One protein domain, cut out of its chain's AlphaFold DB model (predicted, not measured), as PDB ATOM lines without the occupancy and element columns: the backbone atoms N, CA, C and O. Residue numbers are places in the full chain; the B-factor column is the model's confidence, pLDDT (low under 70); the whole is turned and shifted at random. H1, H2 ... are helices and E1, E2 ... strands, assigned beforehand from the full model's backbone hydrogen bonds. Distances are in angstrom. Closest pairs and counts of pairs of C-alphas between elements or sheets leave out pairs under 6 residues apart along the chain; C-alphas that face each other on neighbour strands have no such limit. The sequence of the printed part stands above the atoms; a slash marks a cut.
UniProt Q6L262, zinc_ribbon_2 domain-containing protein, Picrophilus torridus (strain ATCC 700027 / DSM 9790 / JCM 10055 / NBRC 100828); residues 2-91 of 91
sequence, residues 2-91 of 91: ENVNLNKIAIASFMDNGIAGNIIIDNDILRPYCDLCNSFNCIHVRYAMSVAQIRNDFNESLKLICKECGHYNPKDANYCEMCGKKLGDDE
ATOM      1  N   GLU A   2      12.946  -9.991 -41.826       43.97
ATOM      2  CA  GLU A   2      12.562  -8.628 -41.457       43.97
ATOM      3  C   GLU A   2      12.408  -7.828 -42.751       43.97
ATOM      4  O   GLU A   2      13.320  -7.793 -43.575       43.97
ATOM      5  N   ASN A   3      11.222  -7.256 -42.966       43.22
ATOM      6  CA  ASN A   3      11.008  -6.291 -44.033       43.22
ATOM      7  C   ASN A   3      11.860  -5.066 -43.695       43.22
ATOM      8  O   ASN A   3      11.437  -4.219 -42.909       43.22
ATOM      9  N   VAL A   4      13.078  -5.006 -44.235       50.31
ATOM     10  CA  VAL A   4      13.912  -3.806 -44.171       50.31
ATOM     11  C   VAL A   4      13.098  -2.697 -44.819       50.31
ATOM     12  O   VAL A   4      12.823  -2.733 -46.018       50.31
ATOM     13  N   ASN A   5      12.637  -1.746 -44.010       59.59
ATOM     14  CA  ASN A   5      11.939  -0.587 -44.530       59.59
ATOM     15  C   ASN A   5      12.980   0.292 -45.229       59.59
ATOM     16  O   ASN A   5      13.667   1.079 -44.580       59.59
ATOM     17  N   LEU A   6      13.097   0.126 -46.548       58.19
ATOM     18  CA  LEU A   6      14.007   0.888 -47.404       58.19
ATOM     19  C   LEU A   6      13.732   2.402 -47.363       58.19
ATOM     20  O   LEU A   6      14.555   3.173 -47.839       58.19
ATOM     21  N   ASN A   7      12.624   2.846 -46.758       72.75
ATOM     22  CA  ASN A   7      12.302   4.264 -46.600       72.75
ATOM     23  C   ASN A   7      12.958   4.910 -45.372       72.75
ATOM     24  O   ASN A   7      12.681   6.074 -45.087       72.75
ATOM     25  N   LYS A   8      13.787   4.172 -44.619       82.94
ATOM     26  CA  LYS A   8      14.479   4.671 -43.426       82.94
ATOM     27  C   LYS A   8      15.978   4.420 -43.504       82.94
ATOM     28  O   LYS A   8      16.411   3.277 -43.603       82.94
ATOM     29  N   ILE A   9      16.776   5.481 -43.383       86.19
ATOM     30  CA  ILE A   9      18.247   5.404 -43.419       86.19
ATOM     31  C   ILE A   9      18.817   5.962 -42.126       86.19
ATOM     32  O   ILE A   9      18.576   7.122 -41.800       86.19
ATOM     33  N   ALA A  10      19.600   5.162 -41.406       91.94
ATOM     34  CA  ALA A  10      20.361   5.650 -40.262       91.94
ATOM     35  C   ALA A  10      21.626   6.380 -40.745       91.94
ATOM     36  O   ALA A  10      22.454   5.793 -41.438       91.94
ATOM     37  N   ILE A  11      21.780   7.648 -40.359       93.19
ATOM     38  CA  ILE A  11      22.966   8.473 -40.664       93.19
ATOM     39  C   ILE A  11      23.877   8.691 -39.455       93.19
ATOM     40  O   ILE A  11      24.998   9.167 -39.597       93.19
ATOM     41  N   ALA A  12      23.404   8.360 -38.255       95.56
ATOM     42  CA  ALA A  12      24.213   8.353 -37.047       95.56
ATOM     43  C   ALA A  12      23.592   7.428 -36.003       95.56
ATOM     44  O   ALA A  12      22.371   7.283 -35.956       95.56
ATOM     45  N   SER A  13      24.425   6.885 -35.121       96.81
ATOM     46  CA  SER A  13      23.996   6.181 -33.912       96.81
ATOM     47  C   SER A  13      24.581   6.878 -32.688       96.81
ATOM     48  O   SER A  13      25.655   7.478 -32.756       96.81
ATOM     49  N   PHE A  14      23.876   6.823 -31.565       96.12
ATOM     50  CA  PHE A  14      24.292   7.439 -30.310       96.12
ATOM     51  C   PHE A  14      23.871   6.580 -29.113       96.12
ATOM     52  O   PHE A  14      23.035   5.687 -29.236       96.12
ATOM     53  N   MET A  15      24.457   6.868 -27.952       97.12
ATOM     54  CA  MET A  15      24.062   6.296 -26.665       97.12
ATOM     55  C   MET A  15      23.500   7.406 -25.780       97.12
ATOM     56  O   MET A  15      24.145   8.441 -25.622       97.12
ATOM     57  N   ASP A  16      22.339   7.176 -25.174       96.75
ATOM     58  CA  ASP A  16      21.731   8.066 -24.186       96.75
ATOM     59  C   ASP A  16      21.263   7.248 -22.980       96.75
ATOM     60  O   ASP A  16      20.446   6.339 -23.109       96.75
ATOM     61  N   ASN A  17      21.838   7.518 -21.805       95.56
ATOM     62  CA  ASN A  17      21.545   6.803 -20.556       95.56
ATOM     63  C   ASN A  17      21.582   5.262 -20.677       95.56
ATOM     64  O   ASN A  17      20.779   4.553 -20.073       95.56
ATOM     65  N   GLY A  18      22.526   4.734 -21.463       96.62
ATOM     66  CA  GLY A  18      22.685   3.291 -21.686       96.62
ATOM     67  C   GLY A  18      21.766   2.698 -22.758       96.62
ATOM     68  O   GLY A  18      21.844   1.500 -23.015       96.62
ATOM     69  N   ILE A  19      20.941   3.516 -23.414       97.19
ATOM     70  CA  ILE A  19      20.071   3.108 -24.517       97.19
ATOM     71  C   ILE A  19      20.695   3.567 -25.837       97.19
ATOM     72  O   ILE A  19      21.080   4.728 -25.979       97.19
ATOM     73  N   ALA A  20      20.803   2.657 -26.803       97.25
ATOM     74  CA  ALA A  20      21.235   2.990 -28.156       97.25
ATOM     75  C   ALA A  20      20.074   3.598 -28.955       97.25
ATOM     76  O   ALA A  20      18.949   3.106 -28.889       97.25
ATOM     77  N   GLY A  21      20.361   4.636 -29.735       96.81
ATOM     78  CA  GLY A  21      19.418   5.245 -30.669       96.81
ATOM     79  C   GLY A  21      20.093   5.643 -31.977       96.81
ATOM     80  O   GLY A  21      21.320   5.660 -32.084       96.81
ATOM     81  N   ASN A  22      19.284   5.982 -32.973       97.12
ATOM     82  CA  ASN A  22      19.714   6.385 -34.302       97.12
ATOM     83  C   ASN A  22      19.100   7.719 -34.718       97.12
ATOM     84  O   ASN A  22      17.983   8.089 -34.344       97.12
ATOM     85  N   ILE A  23      19.845   8.435 -35.551       96.44
ATOM     86  CA  ILE A  23      19.330   9.536 -36.353       96.44
ATOM     87  C   ILE A  23      18.975   8.966 -37.714       96.44
ATOM     88  O   ILE A  23      19.845   8.472 -38.433       96.44
ATOM     89  N   ILE A  24      17.692   9.019 -38.037       93.75
ATOM     90  CA  ILE A  24      17.095   8.389 -39.205       93.75
ATOM     91  C   ILE A  24      16.583   9.464 -40.161       93.75
ATOM     92  O   ILE A  24      16.000  10.459 -39.734       93.75
ATOM     93  N   ILE A  25      16.769   9.248 -41.458       88.94
ATOM     94  CA  ILE A  25      16.063   9.952 -42.529       88.94
ATOM     95  C   ILE A  25      14.873   9.093 -42.931       88.94
ATOM     96  O   ILE A  25      15.056   7.916 -43.236       88.94
ATOM     97  N   ASP A  26      13.678   9.678 -42.920       83.31
ATOM     98  CA  ASP A  26      12.468   9.071 -43.475       83.31
ATOM     99  C   ASP A  26      12.166   9.703 -44.841       83.31
ATOM    100  O   ASP A  26      12.146  10.936 -44.942       83.31
ATOM    101  N   ASN A  27      11.944   8.890 -45.877       73.88
ATOM    102  CA  ASN A  27      11.665   9.386 -47.230       73.88
ATOM    103  C   ASN A  27      10.399  10.245 -47.306       73.88
ATOM    104  O   ASN A  27      10.343  11.153 -48.133       73.88
ATOM    105  N   ASP A  28       9.413  10.012 -46.436       77.19
ATOM    106  CA  ASP A  28       8.167  10.785 -46.441       77.19
ATOM    107  C   ASP A  28       8.360  12.187 -45.839       77.19
ATOM    108  O   ASP A  28       7.577  13.107 -46.080       77.19
ATOM    109  N   ILE A  29       9.408  12.365 -45.028       75.88
ATOM    110  CA  ILE A  29       9.603  13.554 -44.192       75.88
ATOM    111  C   ILE A  29      10.829  14.363 -44.636       75.88
ATOM    112  O   ILE A  29      10.907  15.560 -44.354       75.88
ATOM    113  N   LEU A  30      11.785  13.718 -45.322       83.19
ATOM    114  CA  LEU A  30      13.029  14.296 -45.849       83.19
ATOM    115  C   LEU A  30      13.808  15.125 -44.817       83.19
ATOM    116  O   LEU A  30      14.508  16.082 -45.147       83.19
ATOM    117  N   ARG A  31      13.687  14.761 -43.539       88.38
ATOM    118  CA  ARG A  31      14.376  15.426 -42.435       88.38
ATOM    119  C   ARG A  31      14.862  14.401 -41.412       88.38
ATOM    120  O   ARG A  31      14.169  13.410 -41.176       88.38
ATOM    121  N   PRO A  32      16.016  14.643 -40.775       93.31
ATOM    122  CA  PRO A  32      16.547  13.744 -39.766       93.31
ATOM    123  C   PRO A  32      15.676  13.766 -38.503       93.31
ATOM    124  O   PRO A  32      15.295  14.833 -38.012       93.31
ATOM    125  N   TYR A  33      15.389  12.591 -37.951       95.00
ATOM    126  CA  TYR A  33      14.705  12.419 -36.673       95.00
ATOM    127  C   TYR A  33      15.427  11.410 -35.799       95.00
ATOM    128  O   TYR A  33      16.094  10.503 -36.282       95.00
ATOM    129  N   CYS A  34      15.298  11.582 -34.495       96.31
ATOM    130  CA  CYS A  34      15.783  10.623 -33.521       96.31
ATOM    131  C   CYS A  34      14.701   9.570 -33.271       96.31
ATOM    132  O   CYS A  34      13.594   9.933 -32.867       96.31
ATOM    133  N   ASP A  35      15.024   8.293 -33.483       95.62
ATOM    134  CA  ASP A  35      14.108   7.167 -33.248       95.62
ATOM    135  C   ASP A  35      13.751   6.997 -31.764       95.62
ATOM    136  O   ASP A  35      12.592   6.762 -31.431       95.62
ATOM    137  N   LEU A  36      14.716   7.222 -30.872       96.12
ATOM    138  CA  LEU A  36      14.547   7.104 -29.430       96.12
ATOM    139  C   LEU A  36      13.622   8.191 -28.868       96.12
ATOM    140  O   LEU A  36      12.776   7.922 -28.022       96.12
ATOM    141  N   CYS A  37      13.768   9.431 -29.340       96.31
ATOM    142  CA  CYS A  37      12.952  10.559 -28.881       96.31
ATOM    143  C   CYS A  37      11.666  10.747 -29.695       96.31
ATOM    144  O   CYS A  37      10.868  11.616 -29.344       96.31
ATOM    145  N   ASN A  38      11.518  10.036 -30.818       93.69
ATOM    146  CA  ASN A  38      10.520  10.301 -31.857       93.69
ATOM    147  C   ASN A  38      10.384  11.807 -32.171       93.69
ATOM    148  O   ASN A  38       9.297  12.386 -32.179       93.69
ATOM    149  N   SER A  39      11.525  12.481 -32.324       94.88
ATOM    150  CA  SER A  39      11.587  13.937 -32.425       94.88
ATOM    151  C   SER A  39      12.660  14.376 -33.400       94.88
ATOM    152  O   SER A  39      13.739  13.800 -33.497       94.88
ATOM    153  N   PHE A  40      12.359  15.466 -34.086       94.69
ATOM    154  CA  PHE A  40      13.230  16.109 -35.061       94.69
ATOM    155  C   PHE A  40      13.988  17.292 -34.461       94.69
ATOM    156  O   PHE A  40      14.771  17.951 -35.133       94.69
ATOM    157  N   ASN A  41      13.703  17.605 -33.198       95.31
ATOM    158  CA  ASN A  41      14.243  18.763 -32.506       95.31
ATOM    159  C   ASN A  41      14.616  18.414 -31.059       95.31
ATOM    160  O   ASN A  41      14.344  19.178 -30.135       95.31
ATOM    161  N   CYS A  42      15.203  17.236 -30.854       97.50
ATOM    162  CA  CYS A  42      15.830  16.869 -29.590       97.50
ATOM    163  C   CYS A  42      17.327  17.214 -29.602       97.50
ATOM    164  O   CYS A  42      17.895  17.571 -30.640       97.50
ATOM    165  N   ILE A  43      17.979  17.082 -28.445       97.56
ATOM    166  CA  ILE A  43      19.422  17.307 -28.333       97.56
ATOM    167  C   ILE A  43      20.223  16.361 -29.237       97.56
ATOM    168  O   ILE A  43      21.191  16.808 -29.840       97.56
ATOM    169  N   HIS A  44      19.778  15.113 -29.426       97.81
ATOM    170  CA  HIS A  44      20.448  14.149 -30.303       97.81
ATOM    171  C   HIS A  44      20.450  14.604 -31.764       97.81
ATOM    172  O   HIS A  44      21.502  14.592 -32.393       97.81
ATOM    173  N   VAL A  45      19.313  15.087 -32.287       97.06
ATOM    174  CA  VAL A  45      19.248  15.619 -33.662       97.06
ATOM    175  C   VAL A  45      20.095  16.880 -33.793       97.06
ATOM    176  O   VAL A  45      20.880  16.991 -34.729       97.06
ATOM    177  N   ARG A  46      19.983  17.826 -32.851       97.56
ATOM    178  CA  ARG A  46      20.765  19.074 -32.902       97.56
ATOM    179  C   ARG A  46      22.263  18.810 -32.845       97.56
ATOM    180  O   ARG A  46      23.015  19.406 -33.610       97.56
ATOM    181  N   TYR A  47      22.684  17.920 -31.953       97.44
ATOM    182  CA  TYR A  47      24.077  17.530 -31.825       97.44
ATOM    183  C   TYR A  47      24.562  16.811 -33.084       97.44
ATOM    184  O   TYR A  47      25.555  17.234 -33.667       97.44
ATOM    185  N   ALA A  48      23.830  15.807 -33.567       97.19
ATOM    186  CA  ALA A  48      24.179  15.088 -34.787       97.19
ATOM    187  C   ALA A  48      24.324  16.043 -35.982       97.19
ATOM    188  O   ALA A  48      25.355  16.054 -36.646       97.19
ATOM    189  N   MET A  49      23.360  16.942 -36.185       96.12
ATOM    190  CA  MET A  49      23.405  17.926 -37.271       96.12
ATOM    191  C   MET A  49      24.445  19.038 -37.065       96.12
ATOM    192  O   MET A  49      24.734  19.778 -38.005       96.12
ATOM    193  N   SER A  50      25.055  19.157 -35.881       96.88
ATOM    194  CA  SER A  50      26.218  20.031 -35.674       96.88
ATOM    195  C   SER A  50      27.519  19.423 -36.217       96.88
ATOM    196  O   SER A  50      28.457  20.154 -36.546       96.88
ATOM    197  N   VAL A  51      27.572  18.098 -36.394       96.94
ATOM    198  CA  VAL A  51      28.739  17.386 -36.922       96.94
ATOM    199  C   VAL A  51      28.759  17.490 -38.448       96.94
ATOM    200  O   VAL A  51      27.812  17.110 -39.132       96.94
ATOM    201  N   ALA A  52      29.856  18.008 -39.010       97.12
ATOM    202  CA  ALA A  52      29.986  18.218 -40.455       97.12
ATOM    203  C   ALA A  52      29.838  16.922 -41.270       97.12
ATOM    204  O   ALA A  52      29.147  16.927 -42.282       97.12
ATOM    205  N   GLN A  53      30.420  15.816 -40.798       95.25
ATOM    206  CA  GLN A  53      30.302  14.522 -41.474       95.25
ATOM    207  C   GLN A  53      28.844  14.058 -41.561       95.25
ATOM    208  O   GLN A  53      28.389  13.719 -42.642       95.25
ATOM    209  N   ILE A  54      28.084  14.158 -40.467       94.38
ATOM    210  CA  ILE A  54      26.664  13.771 -40.443       94.38
ATOM    211  C   ILE A  54      25.841  14.648 -41.397       94.38
ATOM    212  O   ILE A  54      24.952  14.150 -42.084       94.38
ATOM    213  N   ARG A  55      26.146  15.951 -41.494       94.88
ATOM    214  CA  ARG A  55      25.509  16.832 -42.490       94.88
ATOM    215  C   ARG A  55      25.807  16.397 -43.926       94.88
ATOM    216  O   ARG A  55      24.912  16.446 -44.765       94.88
ATOM    217  N   ASN A  56      27.037  15.974 -44.207       93.19
ATOM    218  CA  ASN A  56      27.403  15.454 -45.522       93.19
ATOM    219  C   ASN A  56      26.689  14.129 -45.805       93.19
ATOM    220  O   ASN A  56      26.097  13.987 -46.867       93.19
ATOM    221  N   ASP A  57      26.662  13.208 -44.841       90.94
ATOM    222  CA  ASP A  57      25.974  11.921 -44.974       90.94
ATOM    223  C   ASP A  57      24.467  12.105 -45.207       90.94
ATOM    224  O   ASP A  57      23.876  11.392 -46.020       90.94
ATOM    225  N   PHE A  58      23.851  13.105 -44.565       91.25
ATOM    226  CA  PHE A  58      22.474  13.516 -44.845       91.25
ATOM    227  C   PHE A  58      22.297  13.954 -46.305       91.25
ATOM    228  O   PHE A  58      21.440  13.416 -47.002       91.25
ATOM    229  N   ASN A  59      23.132  14.878 -46.788       89.94
ATOM    230  CA  ASN A  59      23.054  15.371 -48.166       89.94
ATOM    231  C   ASN A  59      23.300  14.266 -49.204       89.94
ATOM    232  O   ASN A  59      22.591  14.209 -50.206       89.94
ATOM    233  N   GLU A  60      24.266  13.375 -48.970       88.81
ATOM    234  CA  GLU A  60      24.511  12.234 -49.858       88.81
ATOM    235  C   GLU A  60      23.329  11.262 -49.858       88.81
ATOM    236  O   GLU A  60      22.936  10.780 -50.915       88.81
ATOM    237  N   SER A  61      22.702  11.025 -48.703       87.56
ATOM    238  CA  SER A  61      21.521  10.159 -48.618       87.56
ATOM    239  C   SER A  61      20.320  10.736 -49.375       87.56
ATOM    240  O   SER A  61      19.576   9.981 -49.994       87.56
ATOM    241  N   LEU A  62      20.147  12.064 -49.397       86.12
ATOM    242  CA  LEU A  62      19.074  12.704 -50.167       86.12
ATOM    243  C   LEU A  62      19.210  12.486 -51.682       86.12
ATOM    244  O   LEU A  62      18.194  12.387 -52.366       86.12
ATOM    245  N   LYS A  63      20.433  12.370 -52.217       86.81
ATOM    246  CA  LYS A  63      20.664  12.115 -53.657       86.81
ATOM    247  C   LYS A  63      20.186  10.736 -54.106       86.81
ATOM    248  O   LYS A  63      19.916  10.524 -55.285       86.81
ATOM    249  N   LEU A  64      20.094   9.805 -53.166       86.06
ATOM    250  CA  LEU A  64      19.668   8.431 -53.412       86.06
ATOM    251  C   LEU A  64      18.144   8.293 -53.430       86.06
ATOM    252  O   LEU A  64      17.617   7.259 -53.845       86.06
ATOM    253  N   ILE A  65      17.425   9.333 -53.004       87.38
ATOM    254  CA  ILE A  65      15.971   9.391 -53.068       87.38
ATOM    255  C   ILE A  65      15.571   9.806 -54.482       87.38
ATOM    256  O   ILE A  65      15.904  10.888 -54.968       87.38
ATOM    257  N   CYS A  66      14.826   8.936 -55.158       88.75
ATOM    258  CA  CYS A  66      14.287   9.224 -56.473       88.75
ATOM    259  C   CYS A  66      13.290  10.384 -56.386       88.75
ATOM    260  O   CYS A  66      12.245  10.262 -55.753       88.75
ATOM    261  N   LYS A  67      13.561  11.483 -57.091       86.44
ATOM    262  CA  LYS A  67      12.675  12.657 -57.111       86.44
ATOM    263  C   LYS A  67      11.333  12.423 -57.808       86.44
ATOM    264  O   LYS A  67      10.404  13.190 -57.596       86.44
ATOM    265  N   GLU A  68      11.231  11.376 -58.625       90.38
ATOM    266  CA  GLU A  68       9.996  11.047 -59.348       90.38
ATOM    267  C   GLU A  68       9.034  10.193 -58.521       90.38
ATOM    268  O   GLU A  68       7.823  10.338 -58.648       90.38
ATOM    269  N   CYS A  69       9.554   9.268 -57.706       88.38
ATOM    270  CA  CYS A  69       8.716   8.301 -56.987       88.38
ATOM    271  C   CYS A  69       8.978   8.205 -55.480       88.38
ATOM    272  O   CYS A  69       8.277   7.467 -54.796       88.38
ATOM    273  N   GLY A  70       9.982   8.907 -54.952       83.81
ATOM    274  CA  GLY A  70      10.347   8.890 -53.532       83.81
ATOM    275  C   GLY A  70      11.071   7.625 -53.061       83.81
ATOM    276  O   GLY A  70      11.409   7.522 -51.885       83.81
ATOM    277  N   HIS A  71      11.334   6.654 -53.944       86.94
ATOM    278  CA  HIS A  71      12.057   5.442 -53.563       86.94
ATOM    279  C   HIS A  71      13.523   5.745 -53.252       86.94
ATOM    280  O   HIS A  71      14.182   6.437 -54.028       86.94
ATOM    281  N   TYR A  72      14.041   5.195 -52.154       86.75
ATOM    282  CA  TYR A  72      15.464   5.252 -51.840       86.75
ATOM    283  C   TYR A  72      16.218   4.154 -52.579       86.75
ATOM    284  O   TYR A  72      15.774   3.011 -52.600       86.75
ATOM    285  N   ASN A  73      17.365   4.496 -53.150       87.75
ATOM    286  CA  ASN A  73      18.142   3.592 -53.984       87.75
ATOM    287  C   ASN A  73      19.526   3.328 -53.369       87.75
ATOM    288  O   ASN A  73      20.025   4.130 -52.573       87.75
ATOM    289  N   PRO A  74      20.177   2.214 -53.732       87.12
ATOM    290  CA  PRO A  74      21.571   1.965 -53.380       87.12
ATOM    291  C   PRO A  74      22.514   3.092 -53.834       87.12
ATOM    292  O   PRO A  74      22.253   3.786 -54.816       87.12
ATOM    293  N   LYS A  75      23.650   3.251 -53.138       84.25
ATOM    294  CA  LYS A  75      24.651   4.303 -53.421       84.25
ATOM    295  C   LYS A  75      25.237   4.251 -54.834       84.25
ATOM    296  O   LYS A  75      25.709   5.264 -55.333       84.25
ATOM    297  N   ASP A  76      25.243   3.075 -55.437       86.75
ATOM    298  CA  ASP A  76      25.775   2.767 -56.759       86.75
ATOM    299  C   ASP A  76      24.693   2.709 -57.854       86.75
ATOM    300  O   ASP A  76      25.000   2.448 -59.020       86.75
ATOM    301  N   ALA A  77      23.431   2.985 -57.509       89.50
ATOM    302  CA  ALA A  77      22.339   2.997 -58.468       89.50
ATOM    303  C   ALA A  77      22.424   4.221 -59.396       89.50
ATOM    304  O   ALA A  77      22.383   5.369 -58.959       89.50
ATOM    305  N   ASN A  78      22.479   3.971 -60.707       91.00
ATOM    306  CA  ASN A  78      22.395   5.020 -61.736       91.00
ATOM    307  C   ASN A  78      20.943   5.335 -62.138       91.00
ATOM    308  O   ASN A  78      20.649   6.407 -62.665       91.00
ATOM    309  N   TYR A  79      20.031   4.392 -61.905       93.31
ATOM    310  CA  TYR A  79      18.606   4.493 -62.207       93.31
ATOM    311  C   TYR A  79      17.809   4.010 -61.004       93.31
ATOM    312  O   TYR A  79      18.269   3.151 -60.255       93.31
ATOM    313  N   CYS A  80      16.609   4.551 -60.833       92.12
ATOM    314  CA  CYS A  80      15.722   4.158 -59.765       92.12
ATOM    315  C   CYS A  80      15.241   2.724 -59.978       92.12
ATOM    316  O   CYS A  80      14.627   2.428 -61.005       92.12
ATOM    317  N   GLU A  81      15.444   1.863 -58.986       92.31
ATOM    318  CA  GLU A  81      15.067   0.447 -59.060       92.31
ATOM    319  C   GLU A  81      13.543   0.236 -59.072       92.31
ATOM    320  O   GLU A  81      13.069  -0.811 -59.505       92.31
ATOM    321  N   MET A  82      12.767   1.247 -58.659       91.31
ATOM    322  CA  MET A  82      11.300   1.190 -58.645       91.31
ATOM    323  C   MET A  82      10.632   1.786 -59.881       91.31
ATOM    324  O   MET A  82       9.641   1.233 -60.352       91.31
ATOM    325  N   CYS A  83      11.115   2.922 -60.397       93.88
ATOM    326  CA  CYS A  83      10.451   3.627 -61.505       93.88
ATOM    327  C   CYS A  83      11.294   3.742 -62.784       93.88
ATOM    328  O   CYS A  83      10.791   4.211 -63.802       93.88
ATOM    329  N   GLY A  84      12.569   3.344 -62.750       93.12
ATOM    330  CA  GLY A  84      13.473   3.381 -63.900       93.12
ATOM    331  C   GLY A  84      14.003   4.768 -64.280       93.12
ATOM    332  O   GLY A  84      14.781   4.873 -65.227       93.12
ATOM    333  N   LYS A  85      13.631   5.844 -63.570       93.31
ATOM    334  CA  LYS A  85      14.187   7.183 -63.830       93.31
ATOM    335  C   LYS A  85      15.659   7.248 -63.422       93.31
ATOM    336  O   LYS A  85      16.020   6.733 -62.371       93.31
ATOM    337  N   LYS A  86      16.494   7.922 -64.213       90.44
ATOM    338  CA  LYS A  86      17.887   8.221 -63.862       90.44
ATOM    339  C   LYS A  86      17.974   8.986 -62.531       90.44
ATOM    340  O   LYS A  86      17.170   9.882 -62.274       90.44
ATOM    341  N   LEU A  87      18.910   8.582 -61.674       86.31
ATOM    342  CA  LEU A  87      19.186   9.217 -60.383       86.31
ATOM    343  C   LEU A  87      20.303  10.250 -60.555       86.31
ATOM    344  O   LEU A  87      21.238  10.022 -61.316       86.31
ATOM    345  N   GLY A  88      20.213  11.373 -59.840       70.50
ATOM    346  CA  GLY A  88      21.265  12.395 -59.849       70.50
ATOM    347  C   GLY A  88      21.263  13.357 -61.042       70.50
ATOM    348  O   GLY A  88      22.241  14.076 -61.202       70.50
ATOM    349  N   ASP A  89      20.190  13.418 -61.838       58.50
ATOM    350  CA  ASP A  89      20.022  14.476 -62.845       58.50
ATOM    351  C   ASP A  89      19.481  15.759 -62.185       58.50
ATOM    352  O   ASP A  89      18.289  16.055 -62.256       58.50
ATOM    353  N   ASP A  90      20.365  16.512 -61.533       53.75
ATOM    354  CA  ASP A  90      20.273  17.973 -61.513       53.75
ATOM    355  C   ASP A  90      21.549  18.490 -62.200       53.75
ATOM    356  O   ASP A  90      22.598  18.532 -61.563       53.75
ATOM    357  N   GLU A  91      21.420  18.855 -63.484       40.06
ATOM    358  CA  GLU A  91      22.461  19.332 -64.433       40.06
ATOM    359  C   GLU A  91      23.277  18.274 -65.203       40.06
ATOM    360  O   GLU A  91      24.125  17.559 -64.626       40.06
TER     361      GLU A  91
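This is residues 2 to 91 of the 91 residues of the protein "zinc_ribbon_2 domain-containing protein" of Picrophilus torridus (strain ATCC 700027 / DSM 9790 / JCM 10055 / NBRC 100828) (UniProt Q6L262). A small, strongly twisted sheet of three strands, E1, E2 and E3, has two helices over one face, H1 and H2, which meet at a corner near their ends; beyond the end of H2 the last stretch, residues 64 to 91, winds into loops with no named element. The printed part has 90 residues, with E1, E2, E3, H1 and H2 in that order along the chain. The sheet order is E1 - E2 - E3, all antiparallel, and the class is mixed, helices and strands, though under half of the residues are in named elements. The whole is compact, with a radius of gyration of the C-alphas of 14.1 A and spans of 44 by 32 by 20 A.

Start at Glu 2 and go on to C-alpha 8 at (14.479, 4.671, -43.426), where E1 begins; it holds residues 8 to 16, 20.8 A long, and bends by 73 degrees at residue 11. Next comes E2, residues 19 to 26, 21.3 A, and then short E3, residues 32 to 34, 7.0 A. Find C-alpha 43 at (19.422, 17.307, -28.333); from there H1 runs to residue 50, 10.4 A. H2, residues 52 to 63, 17.3 A, ends at C-alpha 63 at (20.664, 12.115, -53.657).

Look first at the meander, each strand the antiparallel neighbour of the one before: E1, E2, E3. E1 and E2 form a hairpin at 155 degrees, with N 11 and O 23 at 2.9 A and N 23 and O 12 at 2.8 A, within hydrogen-bond range. E2 and E3 form a hairpin at 154 degrees, with N 24 and O 33 at 2.8 A. H1 and H2 are on the same face of this sheet, in two layers, helices on one face of a sheet. H1, at a height over the sheet of 8.5 A, lies over E2 and runs slantwise to the strands, at 54 degrees to E2 on the local plane; its closest C-alphas to E3 are those of Val 45 and Cys 34, 6.1 A apart. H2, at a height of 9.6 A, lies over E1 and E2 and runs along the strands, at 3 degrees to E1 on the local plane; its closest C-alphas to E1 are those of Asp 57 and Ile 11, 6.3 A apart. H1 and H2 are close but not clearly touching, about perpendicular at 85 degrees, with the closest C-alphas, Met 49 and Arg 55, 5.7 A apart. In H1 and H2 every O i to N i+4 pair is within hydrogen-bond range.

The C-alphas farthest apart are those of Gly 18 and Glu 91, 45.7 A. The printed part has no cut, and no link between named elements is long. Mean pLDDT of the printed part is 87.6; look for values under 70 at residues 2 to 6 and 89 to 91 of this model.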